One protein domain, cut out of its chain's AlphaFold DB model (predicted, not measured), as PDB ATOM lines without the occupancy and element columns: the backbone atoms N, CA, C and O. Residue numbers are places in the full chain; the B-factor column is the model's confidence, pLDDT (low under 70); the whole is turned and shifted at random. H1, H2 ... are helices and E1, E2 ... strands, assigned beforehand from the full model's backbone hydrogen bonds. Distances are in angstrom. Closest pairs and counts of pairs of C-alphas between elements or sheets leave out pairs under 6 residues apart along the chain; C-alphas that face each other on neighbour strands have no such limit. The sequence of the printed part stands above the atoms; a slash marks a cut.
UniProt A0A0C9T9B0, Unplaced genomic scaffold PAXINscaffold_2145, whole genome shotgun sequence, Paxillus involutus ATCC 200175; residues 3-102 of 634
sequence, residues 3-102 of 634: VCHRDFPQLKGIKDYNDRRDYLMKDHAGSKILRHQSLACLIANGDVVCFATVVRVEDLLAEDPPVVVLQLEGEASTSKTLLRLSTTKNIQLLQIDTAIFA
ATOM      1  N   VAL A   3     -26.747  33.174 -37.817       91.38
ATOM      2  CA  VAL A   3     -26.473  34.501 -38.381       91.38
ATOM      3  C   VAL A   3     -25.045  34.520 -38.918       91.38
ATOM      4  O   VAL A   3     -24.099  34.199 -38.192       91.38
ATOM      5  N   CYS A   4     -24.869  34.866 -40.191       91.56
ATOM      6  CA  CYS A   4     -23.548  34.953 -40.796       91.56
ATOM      7  C   CYS A   4     -22.744  36.117 -40.201       91.56
ATOM      8  O   CYS A   4     -23.269  37.183 -39.899       91.56
ATOM      9  N   HIS A   5     -21.428  35.940 -40.066       89.75
ATOM     10  CA  HIS A   5     -20.552  37.023 -39.606       89.75
ATOM     11  C   HIS A   5     -20.299  38.085 -40.692       89.75
ATOM     12  O   HIS A   5     -19.963  39.229 -40.392       89.75
ATOM     13  N   ARG A   6     -20.402  37.692 -41.966       88.94
ATOM     14  CA  ARG A   6     -20.192  38.539 -43.146       88.94
ATOM     15  C   ARG A   6     -21.176  38.143 -44.236       88.94
ATOM     16  O   ARG A   6     -21.656  37.012 -44.243       88.94
ATOM     17  N   ASP A   7     -21.402  39.060 -45.164       88.94
ATOM     18  CA  ASP A   7     -22.236  38.813 -46.331       88.94
ATOM     19  C   ASP A   7     -21.632  37.759 -47.278       88.94
ATOM     20  O   ASP A   7     -20.413  37.529 -47.300       88.94
ATOM     21  N   PHE A   8     -22.484  37.134 -48.090       87.06
ATOM     22  CA  PHE A   8     -22.033  36.234 -49.143       87.06
ATOM     23  C   PHE A   8     -21.279  37.024 -50.221       87.06
ATOM     24  O   PHE A   8     -21.750  38.077 -50.657       87.06
ATOM     25  N   PRO A   9     -20.141  36.517 -50.733       85.62
ATOM     26  CA  PRO A   9     -19.405  37.182 -51.808       85.62
ATOM     27  C   PRO A   9     -20.268  37.518 -53.033       85.62
ATOM     28  O   PRO A   9     -20.023  38.524 -53.691       85.62
ATOM     29  N   GLN A  10     -21.280  36.695 -53.315       86.00
ATOM     30  CA  GLN A  10     -22.221  36.853 -54.425       86.00
ATOM     31  C   GLN A  10     -23.226  37.995 -54.220       86.00
ATOM     32  O   GLN A  10     -23.724  38.538 -55.198       86.00
ATOM     33  N   LEU A  11     -23.521  38.363 -52.969       85.00
ATOM     34  CA  LEU A  11     -24.423  39.470 -52.632       85.00
ATOM     35  C   LEU A  11     -23.676  40.798 -52.452       85.00
ATOM     36  O   LEU A  11     -24.285  41.859 -52.299       85.00
ATOM     37  N   LYS A  12     -22.341  40.763 -52.531       81.94
ATOM     38  CA  LYS A  12     -21.481  41.927 -52.354       81.94
ATOM     39  C   LYS A  12     -21.829  43.022 -53.368       81.94
ATOM     40  O   LYS A  12     -21.559  42.895 -54.558       81.94
ATOM     41  N   GLY A  13     -22.363  44.136 -52.866       81.19
ATOM     42  CA  GLY A  13     -22.757  45.300 -53.667       81.19
ATOM     43  C   GLY A  13     -24.269  45.467 -53.839       81.19
ATOM     44  O   GLY A  13     -24.697  46.555 -54.217       81.19
ATOM     45  N   ILE A  14     -25.069  44.455 -53.489       86.44
ATOM     46  CA  ILE A  14     -26.532  44.529 -53.459       86.44
ATOM     47  C   ILE A  14     -26.954  44.872 -52.026       86.44
ATOM     48  O   ILE A  14     -26.923  44.019 -51.138       86.44
ATOM     49  N   LYS A  15     -27.263  46.152 -51.785       83.50
ATOM     50  CA  LYS A  15     -27.550  46.675 -50.437       83.50
ATOM     51  C   LYS A  15     -29.032  46.665 -50.072       83.50
ATOM     52  O   LYS A  15     -29.347  46.556 -48.895       83.50
ATOM     53  N   ASP A  16     -29.920  46.826 -51.050       91.19
ATOM     54  CA  ASP A  16     -31.358  46.851 -50.785       91.19
ATOM     55  C   ASP A  16     -31.897  45.435 -50.558       91.19
ATOM     56  O   ASP A  16     -31.555  44.504 -51.289       91.19
ATOM     57  N   TYR A  17     -32.751  45.276 -49.547       91.81
ATOM     58  CA  TYR A  17     -33.351  43.989 -49.189       91.81
ATOM     59  C   TYR A  17     -34.151  43.376 -50.347       91.81
ATOM     60  O   TYR A  17     -34.033  42.177 -50.614       91.81
ATOM     61  N   ASN A  18     -34.945  44.181 -51.060       92.25
ATOM     62  CA  ASN A  18     -35.778  43.677 -52.149       92.25
ATOM     63  C   ASN A  18     -34.916  43.259 -53.339       92.25
ATOM     64  O   ASN A  18     -35.171  42.207 -53.921       92.25
ATOM     65  N   ASP A  19     -33.860  44.018 -53.642       90.88
ATOM     66  CA  ASP A  19     -32.907  43.662 -54.700       90.88
ATOM     67  C   ASP A  19     -32.149  42.364 -54.366       90.88
ATOM     68  O   ASP A  19     -31.952  41.510 -55.234       90.88
ATOM     69  N   ARG A  20     -31.760  42.168 -53.095       92.00
ATOM     70  CA  ARG A  20     -31.135  40.919 -52.616       92.00
ATOM     71  C   ARG A  20     -32.091  39.741 -52.765       92.00
ATOM     72  O   ARG A  20     -31.711  38.700 -53.302       92.00
ATOM     73  N   ARG A  21     -33.341  39.911 -52.334       92.06
ATOM     74  CA  ARG A  21     -34.388  38.893 -52.459       92.06
ATOM     75  C   ARG A  21     -34.664  38.547 -53.924       92.06
ATOM     76  O   ARG A  21     -34.742  37.368 -54.267       92.06
ATOM     77  N   ASP A  22     -34.752  39.549 -54.794       90.00
ATOM     78  CA  ASP A  22     -34.957  39.358 -56.229       90.00
ATOM     79  C   ASP A  22     -33.782  38.626 -56.881       90.00
ATOM     80  O   ASP A  22     -34.005  37.692 -57.653       90.00
ATOM     81  N   TYR A  23     -32.542  38.965 -56.522       89.00
ATOM     82  CA  TYR A  23     -31.361  38.223 -56.962       89.00
ATOM     83  C   TYR A  23     -31.420  36.753 -56.517       89.00
ATOM     84  O   TYR A  23     -31.229  35.842 -57.322       89.00
ATOM     85  N   LEU A  24     -31.763  36.490 -55.255       88.38
ATOM     86  CA  LEU A  24     -31.875  35.127 -54.733       88.38
ATOM     87  C   LEU A  24     -33.012  34.328 -55.394       88.38
ATOM     88  O   LEU A  24     -32.894  33.108 -55.527       88.38
ATOM     89  N   MET A  25     -34.109  34.963 -55.806       85.12
ATOM     90  CA  MET A  25     -35.269  34.266 -56.378       85.12
ATOM     91  C   MET A  25     -35.223  34.128 -57.903       85.12
ATOM     92  O   MET A  25     -35.586  33.078 -58.434       85.12
ATOM     93  N   LYS A  26     -34.826  35.187 -58.614       82.25
ATOM     94  CA  LYS A  26     -35.001  35.313 -60.070       82.25
ATOM     95  C   LYS A  26     -33.709  35.074 -60.846       82.25
ATOM     96  O   LYS A  26     -33.769  34.595 -61.977       82.25
ATOM     97  N   ASP A  27     -32.553  35.384 -60.260       83.44
ATOM     98  CA  ASP A  27     -31.266  35.195 -60.930       83.44
ATOM     99  C   ASP A  27     -30.800  33.729 -60.873       83.44
ATOM    100  O   ASP A  27     -30.947  33.014 -59.876       83.44
ATOM    101  N   HIS A  28     -30.209  33.245 -61.968       75.75
ATOM    102  CA  HIS A  28     -29.774  31.851 -62.065       75.75
ATOM    103  C   HIS A  28     -28.570  31.526 -61.165       75.75
ATOM    104  O   HIS A  28     -28.431  30.384 -60.719       75.75
ATOM    105  N   ALA A  29     -27.687  32.493 -60.907       78.56
ATOM    106  CA  ALA A  29     -26.576  32.328 -59.979       78.56
ATOM    107  C   ALA A  29     -27.063  32.458 -58.528       78.56
ATOM    108  O   ALA A  29     -26.740  31.600 -57.704       78.56
ATOM    109  N   GLY A  30     -27.910  33.452 -58.244       79.19
ATOM    110  CA  GLY A  30     -28.489  33.665 -56.912       79.19
ATOM    111  C   GLY A  30     -29.350  32.493 -56.423       79.19
ATOM    112  O   GLY A  30     -29.208  32.041 -55.285       79.19
ATOM    113  N   SER A  31     -30.166  31.911 -57.307       78.38
ATOM    114  CA  SER A  31     -31.006  30.736 -57.001       78.38
ATOM    115  C   SER A  31     -30.224  29.467 -56.636       78.38
ATOM    116  O   SER A  31     -30.791  28.529 -56.074       78.38
ATOM    117  N   LYS A  32     -28.916  29.416 -56.920       80.25
ATOM    118  CA  LYS A  32     -28.047  28.279 -56.578       80.25
ATOM    119  C   LYS A  32     -27.313  28.439 -55.248       80.25
ATOM    120  O   LYS A  32     -26.729  27.457 -54.792       80.25
ATOM    121  N   ILE A  33     -27.325  29.624 -54.638       84.94
ATOM    122  CA  ILE A  33     -26.695  29.855 -53.333       84.94
ATOM    123  C   ILE A  33     -27.471  29.074 -52.271       84.94
ATOM    124  O   ILE A  33     -28.689  29.242 -52.169       84.94
ATOM    125  N   LEU A  34     -26.758  28.235 -51.503       85.25
ATOM    126  CA  LEU A  34     -27.310  27.423 -50.410       85.25
ATOM    127  C   LEU A  34     -28.629  26.745 -50.808       85.25
ATOM    128  O   LEU A  34     -29.698  27.046 -50.273       85.25
ATOM    129  N   ARG A  35     -28.552  25.868 -51.819       82.06
ATOM    130  CA  ARG A  35     -29.715  25.159 -52.360       82.06
ATOM    131  C   ARG A  35     -30.537  24.540 -51.233       82.06
ATOM    132  O   ARG A  35     -29.999  23.898 -50.334       82.06
ATOM    133  N   HIS A  36     -31.851  24.712 -51.326       84.00
ATOM    134  CA  HIS A  36     -32.779  24.078 -50.403       84.00
ATOM    135  C   HIS A  36     -32.519  22.564 -50.364       84.00
ATOM    136  O   HIS A  36     -32.327  21.940 -51.409       84.00
ATOM    137  N   GLN A  37     -32.491  22.002 -49.158       79.25
ATOM    138  CA  GLN A  37     -32.215  20.600 -48.860       79.25
ATOM    139  C   GLN A  37     -30.832  20.065 -49.274       79.25
ATOM    140  O   GLN A  37     -30.635  18.850 -49.353       79.25
ATOM    141  N   SER A  38     -29.842  20.931 -49.520       84.69
ATOM    142  CA  SER A  38     -28.452  20.465 -49.607       84.69
ATOM    143  C   SER A  38     -27.934  20.064 -48.227       84.69
ATOM    144  O   SER A  38     -28.233  20.743 -47.241       84.69
ATOM    145  N   LEU A  39     -27.121  19.010 -48.165       87.44
ATOM    146  CA  LEU A  39     -26.428  18.636 -46.936       87.44
ATOM    147  C   LEU A  39     -25.409  19.721 -46.550       87.44
ATOM    148  O   LEU A  39     -24.777  20.348 -47.399       87.44
ATOM    149  N   ALA A  40     -25.220  19.937 -45.260       90.75
ATOM    150  CA  ALA A  40     -24.169  20.776 -44.721       90.75
ATOM    151  C   ALA A  40     -23.524  20.107 -43.506       90.75
ATOM    152  O   ALA A  40     -24.163  19.368 -42.763       90.75
ATOM    153  N   CYS A  41     -22.242  20.377 -43.309       92.56
ATOM    154  CA  CYS A  41     -21.485  19.969 -42.139       92.56
ATOM    155  C   CYS A  41     -21.268  21.190 -41.248       92.56
ATOM    156  O   CYS A  41     -20.763  22.222 -41.701       92.56
ATOM    157  N   LEU A  42     -21.671  21.073 -39.987       93.19
ATOM    158  CA  LEU A  42     -21.470  22.096 -38.978       93.19
ATOM    159  C   LEU A  42     -20.210  21.778 -38.178       93.19
ATOM    160  O   LEU A  42     -20.089  20.700 -37.595       93.19
ATOM    161  N   ILE A  43     -19.290  22.733 -38.136       93.50
ATOM    162  CA  ILE A  43     -17.993  22.605 -37.477       93.50
ATOM    163  C   ILE A  43     -17.907  23.671 -36.385       93.50
ATOM    164  O   ILE A  43     -18.145  24.850 -36.638       93.50
ATOM    165  N   ALA A  44     -17.552  23.265 -35.168       91.25
ATOM    166  CA  ALA A  44     -17.388  24.160 -34.026       91.25
ATOM    167  C   ALA A  44     -15.993  23.962 -33.431       91.25
ATOM    168  O   ALA A  44     -15.639  22.857 -33.027       91.25
ATOM    169  N   ASN A  45     -15.194  25.033 -33.391       88.50
ATOM    170  CA  ASN A  45     -13.784  24.999 -32.969       88.50
ATOM    171  C   ASN A  45     -12.912  23.956 -33.709       88.50
ATOM    172  O   ASN A  45     -11.946  23.453 -33.145       88.50
ATOM    173  N   GLY A  46     -13.233  23.647 -34.970       87.56
ATOM    174  CA  GLY A  46     -12.506  22.663 -35.785       87.56
ATOM    175  C   GLY A  46     -13.046  21.232 -35.699       87.56
ATOM    176  O   GLY A  46     -12.699  20.412 -36.545       87.56
ATOM    177  N   ASP A  47     -13.950  20.947 -34.759       89.38
ATOM    178  CA  ASP A  47     -14.586  19.637 -34.624       89.38
ATOM    179  C   ASP A  47     -15.895  19.573 -35.412       89.38
ATOM    180  O   ASP A  47     -16.727  20.482 -35.327       89.38
ATOM    181  N   VAL A  48     -16.126  18.467 -36.123       91.75
ATOM    182  CA  VAL A  48     -17.428  18.185 -36.743       91.75
ATOM    183  C   VAL A  48     -18.465  17.934 -35.646       91.75
ATOM    184  O   VAL A  48     -18.361  16.986 -34.864       91.75
ATOM    185  N   VAL A  49     -19.487  18.787 -35.602       90.81
ATOM    186  CA  VAL A  49     -20.572  18.717 -34.618       90.81
ATOM    187  C   VAL A  49     -21.706  17.851 -35.137       90.81
ATOM    188  O   VAL A  49     -22.086  16.885 -34.473       90.81
ATOM    189  N   CYS A  50     -22.217  18.183 -36.324       91.62
ATOM    190  CA  CYS A  50     -23.328  17.481 -36.952       91.62
ATOM    191  C   CYS A  50     -23.342  17.661 -38.471       91.62
ATOM    192  O   CYS A  50     -22.828  18.644 -39.011       91.62
ATOM    193  N   PHE A  51     -24.027  16.741 -39.140       90.81
ATOM    194  CA  PHE A  51     -24.524  16.946 -40.492       90.81
ATOM    195  C   PHE A  51     -25.978  17.416 -40.406       90.81
ATOM    196  O   PHE A  51     -26.758  16.881 -39.619       90.81
ATOM    197  N   ALA A  52     -26.313  18.448 -41.170       90.31
ATOM    198  CA  ALA A  52     -27.605  19.120 -41.149       90.31
ATOM    199  C   ALA A  52     -28.081  19.397 -42.574       90.31
ATOM    200  O   ALA A  52     -27.276  19.510 -43.497       90.31
ATOM    201  N   THR A  53     -29.381  19.572 -42.747       89.44
ATOM    202  CA  THR A  53     -29.977  19.893 -44.043       89.44
ATOM    203  C   THR A  53     -30.248  21.392 -44.124       89.44
ATOM    204  O   THR A  53     -30.816  21.981 -43.206       89.44
ATOM    205  N   VAL A  54     -29.832  22.044 -45.209       90.25
ATOM    206  CA  VAL A  54     -30.079  23.479 -45.409       90.25
ATOM    207  C   VAL A  54     -31.553  23.708 -45.728       90.25
ATOM    208  O   VAL A  54     -32.062  23.220 -46.735       90.25
ATOM    209  N   VAL A  55     -32.233  24.519 -44.922       90.06
ATOM    210  CA  VAL A  55     -33.580  25.010 -45.224       90.06
ATOM    211  C   VAL A  55     -33.426  26.401 -45.817       90.06
ATOM    212  O   VAL A  55     -33.200  27.386 -45.121       90.06
ATOM    213  N   ARG A  56     -33.488  26.490 -47.144       89.94
ATOM    214  CA  ARG A  56     -33.410  27.783 -47.829       89.94
ATOM    215  C   ARG A  56     -34.662  28.604 -47.521       89.94
ATOM    216  O   ARG A  56     -35.756  28.159 -47.857       89.94
ATOM    217  N   VAL A  57     -34.473  29.769 -46.905       92.25
ATOM    218  CA  VAL A  57     -35.509  30.779 -46.662       92.25
ATOM    219  C   VAL A  57     -34.992  32.088 -47.240       92.25
ATOM    220  O   VAL A  57     -34.070  32.689 -46.697       92.25
ATOM    221  N   GLU A  58     -35.531  32.493 -48.385       91.50
ATOM    222  CA  GLU A  58     -34.994  33.604 -49.174       91.50
ATOM    223  C   GLU A  58     -35.053  34.936 -48.433       91.50
ATOM    224  O   GLU A  58     -34.126  35.725 -48.565       91.50
ATOM    225  N   ASP A  59     -36.099  35.159 -47.636       92.88
ATOM    226  CA  ASP A  59     -36.238  36.371 -46.826       92.88
ATOM    227  C   ASP A  59     -35.106  36.488 -45.790       92.88
ATOM    228  O   ASP A  59     -34.457  37.523 -45.695       92.88
ATOM    229  N   LEU A  60     -34.777  35.390 -45.102       94.12
ATOM    230  CA  LEU A  60     -33.681  35.339 -44.127       94.12
ATOM    231  C   LEU A  60     -32.296  35.423 -44.792       94.12
ATOM    232  O   LEU A  60     -31.368  36.019 -44.250       94.12
ATOM    233  N   LEU A  61     -32.141  34.855 -45.991       92.19
ATOM    234  CA  LEU A  61     -30.904  34.974 -46.771       92.19
ATOM    235  C   LEU A  61     -30.697  36.380 -47.351       92.19
ATOM    236  O   LEU A  61     -29.559  36.750 -47.640       92.19
ATOM    237  N   ALA A  62     -31.777  37.143 -47.542       93.19
ATOM    238  CA  ALA A  62     -31.732  38.519 -48.019       93.19
ATOM    239  C   ALA A  62     -31.362  39.525 -46.915       93.19
ATOM    240  O   ALA A  62     -31.039  40.667 -47.241       93.19
ATOM    241  N   GLU A  63     -31.349  39.128 -45.638       93.56
ATOM    242  CA  GLU A  63     -30.861  39.969 -44.539       93.56
ATOM    243  C   GLU A  63     -29.370  40.341 -44.705       93.56
ATOM    244  O   GLU A  63     -28.619  39.690 -45.444       93.56
ATOM    245  N   ASP A  64     -28.938  41.417 -44.040       89.94
ATOM    246  CA  ASP A  64     -27.536  41.856 -43.977       89.94
ATOM    247  C   ASP A  64     -27.107  42.041 -42.504       89.94
ATOM    248  O   ASP A  64     -27.487  43.037 -41.876       89.94
ATOM    249  N   PRO A  65     -26.345  41.094 -41.922       91.25
ATOM    250  CA  PRO A  65     -25.809  39.888 -42.561       91.25
ATOM    251  C   PRO A  65     -26.872  38.785 -42.782       91.25
ATOM    252  O   PRO A  65     -27.835  38.712 -42.020       91.25
ATOM    253  N   PRO A  66     -26.681  37.878 -43.765       93.50
ATOM    254  CA  PRO A  66     -27.618  36.786 -44.042       93.50
ATOM    255  C   PRO A  66     -27.823  35.822 -42.869       93.50
ATOM    256  O   PRO A  66     -26.893  35.532 -42.110       93.50
ATOM    257  N   VAL A  67     -29.011  35.224 -42.793       94.56
ATOM    258  CA  VAL A  67     -29.351  34.180 -41.820       94.56
ATOM    259  C   VAL A  67     -29.605  32.850 -42.530       94.56
ATOM    260  O   VAL A  67     -30.436  32.734 -43.429       94.56
ATOM    261  N   VAL A  68     -28.885  31.809 -42.104       93.69
ATOM    262  CA  VAL A  68     -29.000  30.447 -42.641       93.69
ATOM    263  C   VAL A  68     -29.853  29.590 -41.711       93.69
ATOM    264  O   VAL A  68     -29.609  29.507 -40.503       93.69
ATOM    265  N   VAL A  69     -30.845  28.902 -42.271       94.00
ATOM    266  CA  VAL A  69     -31.668  27.942 -41.527       94.00
ATOM    267  C   VAL A  69     -31.163  26.529 -41.794       94.00
ATOM    268  O   VAL A  69     -30.922  26.139 -42.935       94.00
ATOM    269  N   LEU A  70     -30.984  25.770 -40.717       92.56
ATOM    270  CA  LEU A  70     -30.562  24.376 -40.751       92.56
ATOM    271  C   LEU A  70     -31.620  23.522 -40.066       92.56
ATOM    272  O   LEU A  70     -32.136  23.904 -39.016       92.56
ATOM    273  N   GLN A  71     -31.887  22.363 -40.648       90.50
ATOM    274  CA  GLN A  71     -32.686  21.298 -40.067       90.50
ATOM    275  C   GLN A  71     -31.747  20.215 -39.541       90.50
ATOM    276  O   GLN A  71     -30.888  19.712 -40.270       90.50
ATOM    277  N   LEU A  72     -31.899  19.887 -38.260       89.81
ATOM    278  CA  LEU A  72     -31.173  18.810 -37.598       89.81
ATOM    279  C   LEU A  72     -32.052  17.561 -37.574       89.81
ATOM    280  O   LEU A  72     -33.257  17.657 -37.353       89.81
ATOM    281  N   GLU A  73     -31.440  16.398 -37.780       82.44
ATOM    282  CA  GLU A  73     -32.130  15.113 -37.705       82.44
ATOM    283  C   GLU A  73     -31.660  14.296 -36.509       82.44
ATOM    284  O   GLU A  73     -30.462  14.156 -36.254       82.44
ATOM    285  N   GLY A  74     -32.625  13.705 -35.807       84.06
ATOM    286  CA  GLY A  74     -32.378  12.837 -34.665       84.06
ATOM    287  C   GLY A  74     -32.114  13.603 -33.370       84.06
ATOM    288  O   GLY A  74     -31.430  14.629 -33.330       84.06
ATOM    289  N   GLU A  75     -32.649  13.064 -32.283       87.56
ATOM    290  CA  GLU A  75     -32.553  13.660 -30.952       87.56
ATOM    291  C   GLU A  75     -31.104  13.747 -30.472       87.56
ATOM    292  O   GLU A  75     -30.631  14.837 -30.185       87.56
ATOM    293  N   ALA A  76     -30.347  12.646 -30.523       87.75
ATOM    294  CA  ALA A  76     -28.952  12.628 -30.074       87.75
ATOM    295  C   ALA A  76     -28.060  13.652 -30.806       87.75
ATOM    296  O   ALA A  76     -27.242  14.333 -30.181       87.75
ATOM    297  N   SER A  77     -28.231  13.786 -32.127       88.38
ATOM    298  CA  SER A  77     -27.507  14.775 -32.939       88.38
ATOM    299  C   SER A  77     -27.914  16.198 -32.560       88.38
ATOM    300  O   SER A  77     -27.055  17.060 -32.358       88.38
ATOM    301  N   THR A  78     -29.218  16.434 -32.393       91.81
ATOM    302  CA  THR A  78     -29.770  17.732 -31.988       91.81
ATOM    303  C   THR A  78     -29.251  18.140 -30.615       91.81
ATOM    304  O   THR A  78     -28.694  19.228 -30.482       91.81
ATOM    305  N   SER A  79     -29.331  17.257 -29.617       91.69
ATOM    306  CA  SER A  79     -28.884  17.545 -28.256       91.69
ATOM    307  C   SER A  79     -27.394  17.870 -28.205       91.69
ATOM    308  O   SER A  79     -26.998  18.901 -27.659       91.69
ATOM    309  N   LYS A  80     -26.557  17.042 -28.849       90.38
ATOM    310  CA  LYS A  80     -25.108  17.283 -28.944       90.38
ATOM    311  C   LYS A  80     -24.803  18.622 -29.618       90.38
ATOM    312  O   LYS A  80     -23.912  19.345 -29.174       90.38
ATOM    313  N   THR A  81     -25.538  18.951 -30.678       92.25
ATOM    314  CA  THR A  81     -25.354  20.199 -31.425       92.25
ATOM    315  C   THR A  81     -25.710  21.408 -30.578       92.25
ATOM    316  O   THR A  81     -24.904  22.327 -30.471       92.25
ATOM    317  N   LEU A  82     -26.874  21.395 -29.928       91.88
ATOM    318  CA  LEU A  82     -27.334  22.495 -29.085       91.88
ATOM    319  C   LEU A  82     -26.381  22.758 -27.912       91.88
ATOM    320  O   LEU A  82     -25.993  23.905 -27.706       91.88
ATOM    321  N   LEU A  83     -25.924  21.705 -27.221       89.56
ATOM    322  CA  LEU A  83     -24.932  21.823 -26.143       89.56
ATOM    323  C   LEU A  83     -23.597  22.393 -26.632       89.56
ATOM    324  O   LEU A  83     -22.967  23.185 -25.941       89.56
ATOM    325  N   ARG A  84     -23.136  21.986 -27.821       89.06
ATOM    326  CA  ARG A  84     -21.852  22.458 -28.358       89.06
ATOM    327  C   ARG A  84     -21.937  23.895 -28.858       89.06
ATOM    328  O   ARG A  84     -20.976  24.646 -28.699       89.06
ATOM    329  N   LEU A  85     -23.053  24.272 -29.480       87.88
ATOM    330  CA  LEU A  85     -23.260  25.615 -30.017       87.88
ATOM    331  C   LEU A  85     -23.516  26.652 -28.924       87.88
ATOM    332  O   LEU A  85     -23.064  27.781 -29.083       87.88
ATOM    333  N   SER A  86     -24.168  26.281 -27.818       83.38
ATOM    334  CA  SER A  86     -24.421  27.218 -26.714       83.38
ATOM    335  C   SER A  86     -23.134  27.712 -26.046       83.38
ATOM    336  O   SER A  86     -23.116  28.816 -25.512       83.38
ATOM    337  N   THR A  87     -22.039  26.950 -26.131       81.56
ATOM    338  CA  THR A  87     -20.743  27.298 -25.522       81.56
ATOM    339  C   THR A  87     -19.674  27.729 -26.530       81.56
ATOM    340  O   THR A  87     -18.527  27.970 -26.147       81.56
ATOM    341  N   THR A  88     -19.973  27.762 -27.835       84.25
ATOM    342  CA  THR A  88     -18.959  27.985 -28.880       84.25
ATOM    343  C   THR A  88     -19.195  29.276 -29.652       84.25
ATOM    344  O   THR A  88     -20.282  29.528 -30.155       84.25
ATOM    345  N   LYS A  89     -18.133  30.071 -29.824       81.00
ATOM    346  CA  LYS A  89     -18.171  31.322 -30.605       81.00
ATOM    347  C   LYS A  89     -17.755  31.154 -32.067       81.00
ATOM    348  O   LYS A  89     -18.200  31.923 -32.910       81.00
ATOM    349  N   ASN A  90     -16.888  30.187 -32.371       88.62
ATOM    350  CA  ASN A  90     -16.389  29.965 -33.727       88.62
ATOM    351  C   ASN A  90     -17.128  28.799 -34.391       88.62
ATOM    352  O   ASN A  90     -16.821  27.632 -34.135       88.62
ATOM    353  N   ILE A  91     -18.104  29.145 -35.226       91.75
ATOM    354  CA  ILE A  91     -18.963  28.208 -35.947       91.75
ATOM    355  C   ILE A  91     -18.685  28.360 -37.441       91.75
ATOM    356  O   ILE A  91     -18.706  29.467 -37.981       91.75
ATOM    357  N   GLN A  92     -18.449  27.241 -38.111       93.00
ATOM    358  CA  GLN A  92     -18.270  27.161 -39.552       93.00
ATOM    359  C   GLN A  92     -19.327  26.229 -40.140       93.00
ATOM    360  O   GLN A  92     -19.625  25.173 -39.583       93.00
ATOM    361  N   LEU A  93     -19.887  26.624 -41.281       91.88
ATOM    362  CA  LEU A  93     -20.828  25.816 -42.043       91.88
ATOM    363  C   LEU A  93     -20.203  25.479 -43.393       91.88
ATOM    364  O   LEU A  93     -19.917  26.375 -44.188       91.88
ATOM    365  N   LEU A  94     -20.011  24.192 -43.654       91.06
ATOM    366  CA  LEU A  94     -19.532  23.687 -44.933       91.06
ATOM    367  C   LEU A  94     -20.712  23.096 -45.706       91.06
ATOM    368  O   LEU A  94     -21.248  22.062 -45.315       91.06
ATOM    369  N   GLN A  95     -21.119  23.734 -46.804       86.62
ATOM    370  CA  GLN A  95     -22.134  23.166 -47.689       86.62
ATOM    371  C   GLN A  95     -21.542  21.995 -48.483       86.62
ATOM    372  O   GLN A  95     -20.488  22.118 -49.105       86.62
ATOM    373  N   ILE A  96     -22.261  20.880 -48.504       84.94
ATOM    374  CA  ILE A  96     -22.001  19.718 -49.345       84.94
ATOM    375  C   ILE A  96     -23.058  19.780 -50.457       84.94
ATOM    376  O   ILE A  96     -24.243  19.603 -50.181       84.94
ATOM    377  N   ASP A  97     -22.678  20.061 -51.713       69.06
ATOM    378  CA  ASP A  97     -23.625  20.198 -52.850       69.06
ATOM    379  C   ASP A  97     -24.177  18.831 -53.314       69.06
ATOM    380  O   ASP A  97     -24.152  18.481 -54.492       69.06
ATOM    381  N   THR A  98     -24.649  18.022 -52.365       68.25
ATOM    382  CA  THR A  98     -25.356  16.761 -52.584       68.25
ATOM    383  C   THR A  98     -26.801  16.924 -52.128       68.25
ATOM    384  O   THR A  98     -27.079  17.262 -50.977       68.25
ATOM    385  N   ALA A  99     -27.728  16.685 -53.051       61.78
ATOM    386  CA  ALA A  99     -29.158  16.676 -52.788       61.78
ATOM    387  C   ALA A  99     -29.571  15.318 -52.200       61.78
ATOM    388  O   ALA A  99     -29.688  14.340 -52.936       61.78
ATOM    389  N   ILE A 100     -29.787  15.250 -50.883       66.50
ATOM    390  CA  ILE A 100     -30.179  14.004 -50.193       66.50
ATOM    391  C   ILE A 100     -31.696  13.779 -50.238       66.50
ATOM    392  O   ILE A 100     -32.151  12.637 -50.233       66.50
ATOM    393  N   PHE A 101     -32.479  14.848 -50.393       61.69
ATOM    394  CA  PHE A 101     -33.943  14.799 -50.362       61.69
ATOM    395  C   PHE A 101     -34.580  13.858 -51.389       61.69
ATOM    396  O   PHE A 101     -35.689  13.385 -51.183       61.69
ATOM    397  N   ALA A 102     -33.913  13.601 -52.519       62.59
ATOM    398  CA  ALA A 102     -34.446  12.692 -53.528       62.59
ATOM    399  C   ALA A 102     -34.447  11.233 -53.038       62.59
ATOM    400  O   ALA A 102     -35.270  10.442 -53.487       62.59
TER     401      ALA A 102
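Overview. This is residues 3 to 102 of the 634 residues of an uncharacterized protein of Paxillus involutus ATCC 200175 (UniProt A0A0C9T9B0). A strongly twisted sheet of four strands has helix H3 across one face near one end of the domain, and helices H1 and H2 packed together at the far end, beyond the sheet's edge strand E3. The printed part has 100 residues, with three named helices and four named strands in the chain order H1 E1 E2 H2 E3 H3 E4. The sheet's order is E3 E2 E1 E4, antiparallel throughout; the class is mixed, helices and strands. The whole is compact, with a radius of gyration of the C-alphas of 14.2 A and spans of 39 by 33 by 19 A.

Along the chain. In the sheet, E3 is residues 67 to 71, E2 residues 47 to 55 (22.4 A), E1 residues 38 to 44 (19.5 A) and E4 residues 91 to 99 (22.8 A), ending at C-alpha 99 (-29.158, 16.676, -52.788). H3 is residues 75 to 86, 16.4 A long. H1, residues 17 to 26, begins at C-alpha 17 (-33.351, 43.989, -49.189); H2 is residues 58 to 61.

Arrangement. E1 and E2 form a hairpin, with N 40 and O 52 2.7 A apart. E1 and E4 are antiparallel at 160 degrees, with N 41 and O 94 2.8 A apart. E2 bends by 52 degrees at residue 51, and E3 pairs with its residues 53 to 55; N 71 and O 53 are 2.8 A apart. H3 is on the sheet at a height of 9.2 A, over E2 and E1, and runs across the strands, at 71 degrees to E2 on the local plane; its closest C-alphas to E2 are Thr 81 and Val 49, 5.9 A. H2 only grazes the sheet and touches H1, the closest C-alphas being Glu 58 and Arg 21, 6.3 A. H1 is not on the sheet. In H1 and H3 every O i to N i+4 pair is within hydrogen-bond range; H2 is too short for one.

Size, cuts and confidence. The two farthest C-alphas, Gly 13 and Ala 76, are 40.8 A apart. The printed part has no cut. H1 to E1 is a long link of 11 residues. Residues 97 to 102 have pLDDT under 70.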